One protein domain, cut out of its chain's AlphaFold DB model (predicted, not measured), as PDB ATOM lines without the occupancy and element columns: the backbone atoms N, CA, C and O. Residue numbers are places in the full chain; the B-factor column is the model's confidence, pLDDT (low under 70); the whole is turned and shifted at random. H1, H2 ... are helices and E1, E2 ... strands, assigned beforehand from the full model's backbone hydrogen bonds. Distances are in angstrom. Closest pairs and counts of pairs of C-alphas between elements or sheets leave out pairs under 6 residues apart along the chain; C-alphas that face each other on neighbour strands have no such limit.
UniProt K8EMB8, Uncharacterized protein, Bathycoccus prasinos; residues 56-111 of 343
ATOM      1  N   LYS A  56      -7.550  76.189   9.145       81.00
ATOM      2  CA  LYS A  56      -7.724  77.368   8.276       81.00
ATOM      3  C   LYS A  56      -6.382  77.974   7.867       81.00
ATOM      4  O   LYS A  56      -6.215  78.410   6.733       81.00
ATOM      5  N   GLU A  57      -5.426  77.945   8.783       83.19
ATOM      6  CA  GLU A  57      -4.059  78.402   8.584       83.19
ATOM      7  C   GLU A  57      -3.370  77.534   7.526       83.19
ATOM      8  O   GLU A  57      -2.898  78.045   6.513       83.19
ATOM      9  N   GLN A  58      -3.425  76.207   7.675       84.88
ATOM     10  CA  GLN A  58      -2.878  75.281   6.680       84.88
ATOM     11  C   GLN A  58      -3.601  75.388   5.330       84.88
ATOM     12  O   GLN A  58      -2.981  75.231   4.286       84.88
ATOM     13  N   GLU A  59      -4.905  75.669   5.310       86.50
ATOM     14  CA  GLU A  59      -5.626  75.897   4.057       86.50
ATOM     15  C   GLU A  59      -5.133  77.137   3.319       86.50
ATOM     16  O   GLU A  59      -5.045  77.099   2.093       86.50
ATOM     17  N   SER A  60      -4.776  78.196   4.046       83.88
ATOM     18  CA  SER A  60      -4.210  79.413   3.458       83.88
ATOM     19  C   SER A  60      -2.780  79.233   2.934       83.88
ATOM     20  O   SER A  60      -2.370  79.952   2.028       83.88
ATOM     21  N   GLU A  61      -2.039  78.249   3.451       87.19
ATOM     22  CA  GLU A  61      -0.692  77.897   2.979       87.19
ATOM     23  C   GLU A  61      -0.693  77.024   1.713       87.19
ATOM     24  O   GLU A  61       0.362  76.798   1.113       87.19
ATOM     25  N   ALA A  62      -1.854  76.496   1.313       88.62
ATOM     26  CA  ALA A  62      -1.949  75.631   0.147       88.62
ATOM     27  C   ALA A  62      -1.616  76.405  -1.137       88.62
ATOM     28  O   ALA A  62      -2.107  77.507  -1.384       88.62
ATOM     29  N   LEU A  63      -0.793  75.794  -1.988       89.00
ATOM     30  CA  LEU A  63      -0.443  76.337  -3.292       89.00
ATOM     31  C   LEU A  63      -1.675  76.398  -4.209       89.00
ATOM     32  O   LEU A  63      -2.551  75.529  -4.133       89.00
ATOM     33  N   PRO A  64      -1.734  77.389  -5.116       86.75
ATOM     34  CA  PRO A  64      -2.826  77.501  -6.069       86.75
ATOM     35  C   PRO A  64      -2.846  76.301  -7.015       86.75
ATOM     36  O   PRO A  64      -1.809  75.714  -7.341       86.75
ATOM     37  N   THR A  65      -4.031  75.967  -7.514       82.50
ATOM     38  CA  THR A  65      -4.191  74.990  -8.591       82.50
ATOM     39  C   THR A  65      -3.526  75.503  -9.867       82.50
ATOM     40  O   THR A  65      -3.729  76.657 -10.252       82.50
ATOM     41  N   LEU A  66      -2.743  74.655 -10.533       81.94
ATOM     42  CA  LEU A  66      -2.099  75.005 -11.800       81.94
ATOM     43  C   LEU A  66      -3.116  75.068 -12.949       81.94
ATOM     44  O   LEU A  66      -4.200  74.488 -12.878       81.94
ATOM     45  N   LYS A  67      -2.755  75.786 -14.020       78.88
ATOM     46  CA  LYS A  67      -3.552  75.867 -15.254       78.88
ATOM     47  C   LYS A  67      -3.594  74.506 -15.966       78.88
ATOM     48  O   LYS A  67      -2.736  73.652 -15.743       78.88
ATOM     49  N   SER A  68      -4.583  74.318 -16.844       73.50
ATOM     50  CA  SER A  68      -4.800  73.058 -17.567       73.50
ATOM     51  C   SER A  68      -3.518  72.554 -18.243       73.50
ATOM     52  O   SER A  68      -2.930  73.263 -19.058       73.50
ATOM     53  N   GLY A  69      -3.110  71.328 -17.910       72.50
ATOM     54  CA  GLY A  69      -1.945  70.651 -18.493       72.50
ATOM     55  C   GLY A  69      -0.691  70.643 -17.614       72.50
ATOM     56  O   GLY A  69       0.182  69.809 -17.832       72.50
ATOM     57  N   GLN A  70      -0.608  71.490 -16.585       80.75
ATOM     58  CA  GLN A  70       0.499  71.464 -15.627       80.75
ATOM     59  C   GLN A  70       0.103  70.686 -14.367       80.75
ATOM     60  O   GLN A  70      -0.963  70.911 -13.794       80.75
ATOM     61  N   LYS A  71       0.969  69.770 -13.923       85.88
ATOM     62  CA  LYS A  71       0.786  68.992 -12.692       85.88
ATOM     63  C   LYS A  71       1.947  69.254 -11.750       85.88
ATOM     64  O   LYS A  71       3.097  69.311 -12.178       85.88
ATOM     65  N   TYR A  72       1.639  69.397 -10.468       91.00
ATOM     66  CA  TYR A  72       2.669  69.331  -9.446       91.00
ATOM     67  C   TYR A  72       3.151  67.885  -9.302       91.00
ATOM     68  O   TYR A  72       2.385  66.937  -9.482       91.00
ATOM     69  N   THR A  73       4.416  67.742  -8.928       93.19
ATOM     70  CA  THR A  73       5.017  66.469  -8.539       93.19
ATOM     71  C   THR A  73       5.596  66.658  -7.147       93.19
ATOM     72  O   THR A  73       6.302  67.634  -6.893       93.19
ATOM     73  N   CYS A  74       5.276  65.752  -6.229       94.62
ATOM     74  CA  CYS A  74       5.780  65.811  -4.865       94.62
ATOM     75  C   CYS A  74       7.284  65.548  -4.864       94.62
ATOM     76  O   CYS A  74       7.717  64.495  -5.318       94.62
ATOM     77  N   PHE A  75       8.077  66.454  -4.300       93.69
ATOM     78  CA  PHE A  75       9.521  66.280  -4.205       93.69
ATOM     79  C   PHE A  75       9.902  65.027  -3.398       93.69
ATOM     80  O   PHE A  75      10.766  64.263  -3.809       93.69
ATOM     81  N   THR A  76       9.213  64.775  -2.282       91.31
ATOM     82  CA  THR A  76       9.554  63.692  -1.347       91.31
ATOM     83  C   THR A  76       9.159  62.306  -1.855       91.31
ATOM     84  O   THR A  76       9.884  61.344  -1.643       91.31
ATOM     85  N   CYS A  77       7.981  62.170  -2.475       92.44
ATOM     86  CA  CYS A  77       7.428  60.856  -2.832       92.44
ATOM     87  C   CYS A  77       7.058  60.709  -4.309       92.44
ATOM     88  O   CYS A  77       6.423  59.725  -4.672       92.44
ATOM     89  N   GLN A  78       7.378  61.709  -5.132       93.31
ATOM     90  CA  GLN A  78       7.167  61.733  -6.584       93.31
ATOM     91  C   GLN A  78       5.708  61.546  -7.041       93.31
ATOM     92  O   GLN A  78       5.442  61.464  -8.237       93.31
ATOM     93  N   THR A  79       4.737  61.538  -6.118       92.69
ATOM     94  CA  THR A  79       3.318  61.458  -6.484       92.69
ATOM     95  C   THR A  79       2.906  62.707  -7.250       92.69
ATOM     96  O   THR A  79       3.313  63.816  -6.896       92.69
ATOM     97  N   GLN A  80       2.062  62.523  -8.257       91.31
ATOM     98  CA  GLN A  80       1.307  63.594  -8.912       91.31
ATOM     99  C   GLN A  80      -0.151  63.630  -8.442       91.31
ATOM    100  O   GLN A  80      -0.912  64.512  -8.835       91.31
ATOM    101  N   ASP A  81      -0.535  62.665  -7.608       89.19
ATOM    102  CA  ASP A  81      -1.875  62.538  -7.066       89.19
ATOM    103  C   ASP A  81      -1.913  63.138  -5.659       89.19
ATOM    104  O   ASP A  81      -1.350  62.594  -4.700       89.19
ATOM    105  N   SER A  82      -2.481  64.340  -5.575       89.12
ATOM    106  CA  SER A  82      -2.758  65.063  -4.339       89.12
ATOM    107  C   SER A  82      -3.770  66.162  -4.627       89.12
ATOM    108  O   SER A  82      -3.595  66.959  -5.551       89.12
ATOM    109  N   TYR A  83      -4.804  66.263  -3.797       87.38
ATOM    110  CA  TYR A  83      -5.839  67.284  -3.966       87.38
ATOM    111  C   TYR A  83      -5.393  68.687  -3.504       87.38
ATOM    112  O   TYR A  83      -5.985  69.690  -3.897       87.38
ATOM    113  N   LYS A  84      -4.352  68.770  -2.664       91.12
ATOM    114  CA  LYS A  84      -3.715  70.016  -2.202       91.12
ATOM    115  C   LYS A  84      -2.194  69.873  -2.168       91.12
ATOM    116  O   LYS A  84      -1.673  68.776  -1.952       91.12
ATOM    117  N   TRP A  85      -1.496  70.987  -2.361       94.31
ATOM    118  CA  TRP A  85      -0.042  71.048  -2.526       94.31
ATOM    119  C   TRP A  85       0.552  72.113  -1.615       94.31
ATOM    120  O   TRP A  85      -0.078  73.143  -1.391       94.31
ATOM    121  N   PHE A  86       1.752  71.869  -1.099       93.81
ATOM    122  CA  PHE A  86       2.398  72.722  -0.102       93.81
ATOM    123  C   PHE A  86       3.871  72.924  -0.432       93.81
ATOM    124  O   PHE A  86       4.448  72.163  -1.208       93.81
ATOM    125  N   LYS A  87       4.482  73.939   0.180       93.19
ATOM    126  CA  LYS A  87       5.939  74.087   0.214       93.19
ATOM    127  C   LYS A  87       6.490  73.390   1.456       93.19
ATOM    128  O   LYS A  87       5.929  73.554   2.537       93.19
ATOM    129  N   SER A  88       7.571  72.638   1.285       90.81
ATOM    130  CA  SER A  88       8.294  71.992   2.379       90.81
ATOM    131  C   SER A  88       8.848  73.030   3.351       90.81
ATOM    132  O   SER A  88       9.307  74.102   2.934       90.81
ATOM    133  N   LYS A  89       8.761  72.699   4.642       88.12
ATOM    134  CA  LYS A  89       9.247  73.511   5.769       88.12
ATOM    135  C   LYS A  89      10.514  72.931   6.409       88.12
ATOM    136  O   LYS A  89      11.069  73.553   7.305       88.12
ATOM    137  N   MET A  90      10.964  71.763   5.950       85.44
ATOM    138  CA  MET A  90      12.205  71.122   6.393       85.44
ATOM    139  C   MET A  90      13.422  71.888   5.873       85.44
ATOM    140  O   MET A  90      13.450  72.236   4.693       85.44
ATOM    141  N   GLU A  91      14.442  72.090   6.711       83.81
ATOM    142  CA  GLU A  91      15.651  72.864   6.368       83.81
ATOM    143  C   GLU A  91      16.344  72.372   5.084       83.81
ATOM    144  O   GLU A  91      16.778  73.173   4.258       83.81
ATOM    145  N   GLU A  92      16.367  71.061   4.846       83.00
ATOM    146  CA  GLU A  92      17.014  70.452   3.675       83.00
ATOM    147  C   GLU A  92      16.274  70.712   2.349       83.00
ATOM    148  O   GLU A  92      16.850  70.631   1.260       83.00
ATOM    149  N   ASN A  93      14.968  70.983   2.417       86.12
ATOM    150  CA  ASN A  93      14.072  70.997   1.259       86.12
ATOM    151  C   ASN A  93      13.178  72.238   1.205       86.12
ATOM    152  O   ASN A  93      12.191  72.239   0.464       86.12
ATOM    153  N   VAL A  94      13.537  73.298   1.938       87.25
ATOM    154  CA  VAL A  94      12.740  74.522   2.072       87.25
ATOM    155  C   VAL A  94      12.241  75.007   0.713       87.25
ATOM    156  O   VAL A  94      13.000  75.202  -0.237       87.25
ATOM    157  N   GLY A  95      10.928  75.207   0.615       85.94
ATOM    158  CA  GLY A  95      10.298  75.765  -0.579       85.94
ATOM    159  C   GLY A  95       9.989  74.763  -1.696       85.94
ATOM    160  O   GLY A  95       9.266  75.132  -2.625       85.94
ATOM    161  N   LYS A  96      10.456  73.509  -1.613       93.12
ATOM    162  CA  LYS A  96      10.129  72.460  -2.593       93.12
ATOM    163  C   LYS A  96       8.665  72.036  -2.481       93.12
ATOM    164  O   LYS A  96       8.097  72.015  -1.391       93.12
ATOM    165  N   VAL A  97       8.041  71.698  -3.609       94.31
ATOM    166  CA  VAL A  97       6.617  71.336  -3.648       94.31
ATOM    167  C   VAL A  97       6.410  69.908  -3.156       94.31
ATOM    168  O   VAL A  97       7.036  68.978  -3.655       94.31
ATOM    169  N   ILE A  98       5.494  69.721  -2.212       93.81
ATOM    170  CA  ILE A  98       5.162  68.425  -1.619       93.81
ATOM    171  C   ILE A  98       3.646  68.206  -1.573       93.81
ATOM    172  O   ILE A  98       2.855  69.153  -1.526       93.81
ATOM    173  N   CYS A  99       3.222  66.941  -1.603       93.31
ATOM    174  CA  CYS A  99       1.814  66.568  -1.467       93.31
ATOM    175  C   CYS A  99       1.328  66.738  -0.018       93.31
ATOM    176  O   CYS A  99       2.132  66.761   0.918       93.31
ATOM    177  N   LYS A 100       0.004  66.774   0.195       89.44
ATOM    178  CA  LYS A 100      -0.599  66.897   1.538       89.44
ATOM    179  C   LYS A 100      -0.060  65.861   2.527       89.44
ATOM    180  O   LYS A 100       0.169  66.170   3.694       89.44
ATOM    181  N   ARG A 101       0.127  64.620   2.075       88.88
ATOM    182  CA  ARG A 101       0.594  63.529   2.937       88.88
ATOM    183  C   ARG A 101       2.018  63.773   3.434       88.88
ATOM    184  O   ARG A 101       2.269  63.612   4.622       88.88
ATOM    185  N   CYS A 102       2.926  64.183   2.549       90.25
ATOM    186  CA  CYS A 102       4.298  64.533   2.920       90.25
ATOM    187  C   CYS A 102       4.336  65.787   3.797       90.25
ATOM    188  O   CYS A 102       5.033  65.788   4.801       90.25
ATOM    189  N   TYR A 103       3.500  66.783   3.504       90.44
ATOM    190  CA  TYR A 103       3.361  67.970   4.348       90.44
ATOM    191  C   TYR A 103       2.941  67.628   5.787       90.44
ATOM    192  O   TYR A 103       3.527  68.127   6.740       90.44
ATOM    193  N   HIS A 104       1.974  66.724   5.980       88.00
ATOM    194  CA  HIS A 104       1.608  66.277   7.327       88.00
ATOM    195  C   HIS A 104       2.729  65.521   8.046       88.00
ATOM    196  O   HIS A 104       2.863  65.693   9.254       88.00
ATOM    197  N   LYS A 105       3.531  64.723   7.327       86.38
ATOM    198  CA  LYS A 105       4.700  64.054   7.917       86.38
ATOM    199  C   LYS A 105       5.719  65.072   8.422       86.38
ATOM    200  O   LYS A 105       6.089  64.997   9.587       86.38
ATOM    201  N   GLU A 106       6.065  66.067   7.603       90.12
ATOM    202  CA  GLU A 106       6.963  67.151   8.023       90.12
ATOM    203  C   GLU A 106       6.417  67.883   9.255       90.12
ATOM    204  O   GLU A 106       7.145  68.122  10.209       90.12
ATOM    205  N   LEU A 107       5.115  68.184   9.296       86.00
ATOM    206  CA  LEU A 107       4.513  68.829  10.467       86.00
ATOM    207  C   LEU A 107       4.534  67.969  11.731       86.00
ATOM    208  O   LEU A 107       4.496  68.523  12.825       86.00
ATOM    209  N   VAL A 108       4.521  66.641  11.606       85.06
ATOM    210  CA  VAL A 108       4.684  65.748  12.757       85.06
ATOM    211  C   VAL A 108       6.130  65.771  13.236       85.06
ATOM    212  O   VAL A 108       6.345  65.894  14.438       85.06
ATOM    213  N   GLU A 109       7.095  65.696  12.320       84.56
ATOM    214  CA  GLU A 109       8.531  65.723  12.630       84.56
ATOM    215  C   GLU A 109       8.969  67.053  13.253       84.56
ATOM    216  O   GLU A 109       9.738  67.055  14.206       84.56
ATOM    217  N   LEU A 110       8.414  68.169  12.779       84.19
ATOM    218  CA  LEU A 110       8.678  69.513  13.303       84.19
ATOM    219  C   LEU A 110       7.886  69.845  14.577       84.19
ATOM    220  O   LEU A 110       8.005  70.952  15.098       84.19
ATOM    221  N   SER A 111       7.012  68.954  15.048       82.50
ATOM    222  CA  SER A 111       6.175  69.237  16.216       82.50
ATOM    223  C   SER A 111       6.729  68.620  17.492       82.50
ATOM    224  O   SER A 111       6.883  67.407  17.581       82.50
TER     225      SER A 111
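What this domain is: This is residues 56 to 111 of the 343 residues of an uncharacterized protein of Bathycoccus prasinos (UniProt K8EMB8). Little regular structure is here: a long loop, residues 61 to 84, leads from the small helix H1 to a short two-strand hairpin, E1 and E2, and the longer helix H2 follows straight after E2. The printed part has 56 residues, with H1, E1, E2 and H2 in that order, an antiparallel sheet E1 - E2, and a mixed class with only 21 residues in named elements. It is compact, with a radius of gyration of the C-alphas of 11.0 A and spans of 35 by 25 by 16 A.

How they stand to each other: Start at H1, residues 56 to 60, then go to the hairpin of E1, residues 85 to 87, and E2, residues 97 to 99, antiparallel at 136 degrees. Look there for N 86 and O 98, 3.0 A apart, and N 98 and O 86, 2.8 A apart, within hydrogen-bond range. At H2, residues 100 to 109, the closest C-alphas to E1 are those of Trp 85 and Lys 100, 5.8 A apart. H1 is apart from E2 and H2. In H1 and H2 every O i to N i+4 pair is within hydrogen-bond range.

Where its parts are: Find C-alpha 56 at (-7.724, 77.368, 8.276), where H1 begins its 6.3 A. E1 is 7.2 A long and E2 7.1 A. H2 runs 14.4 A to C-alpha 109 at (8.531, 65.723, 12.630).

The domain as a whole: The C-alphas farthest apart, Ser 68 and Ser 111, are 35.7 A apart. The printed part has no cut, the link H1 to E1 is long, and no printed residue has a pLDDT under 70.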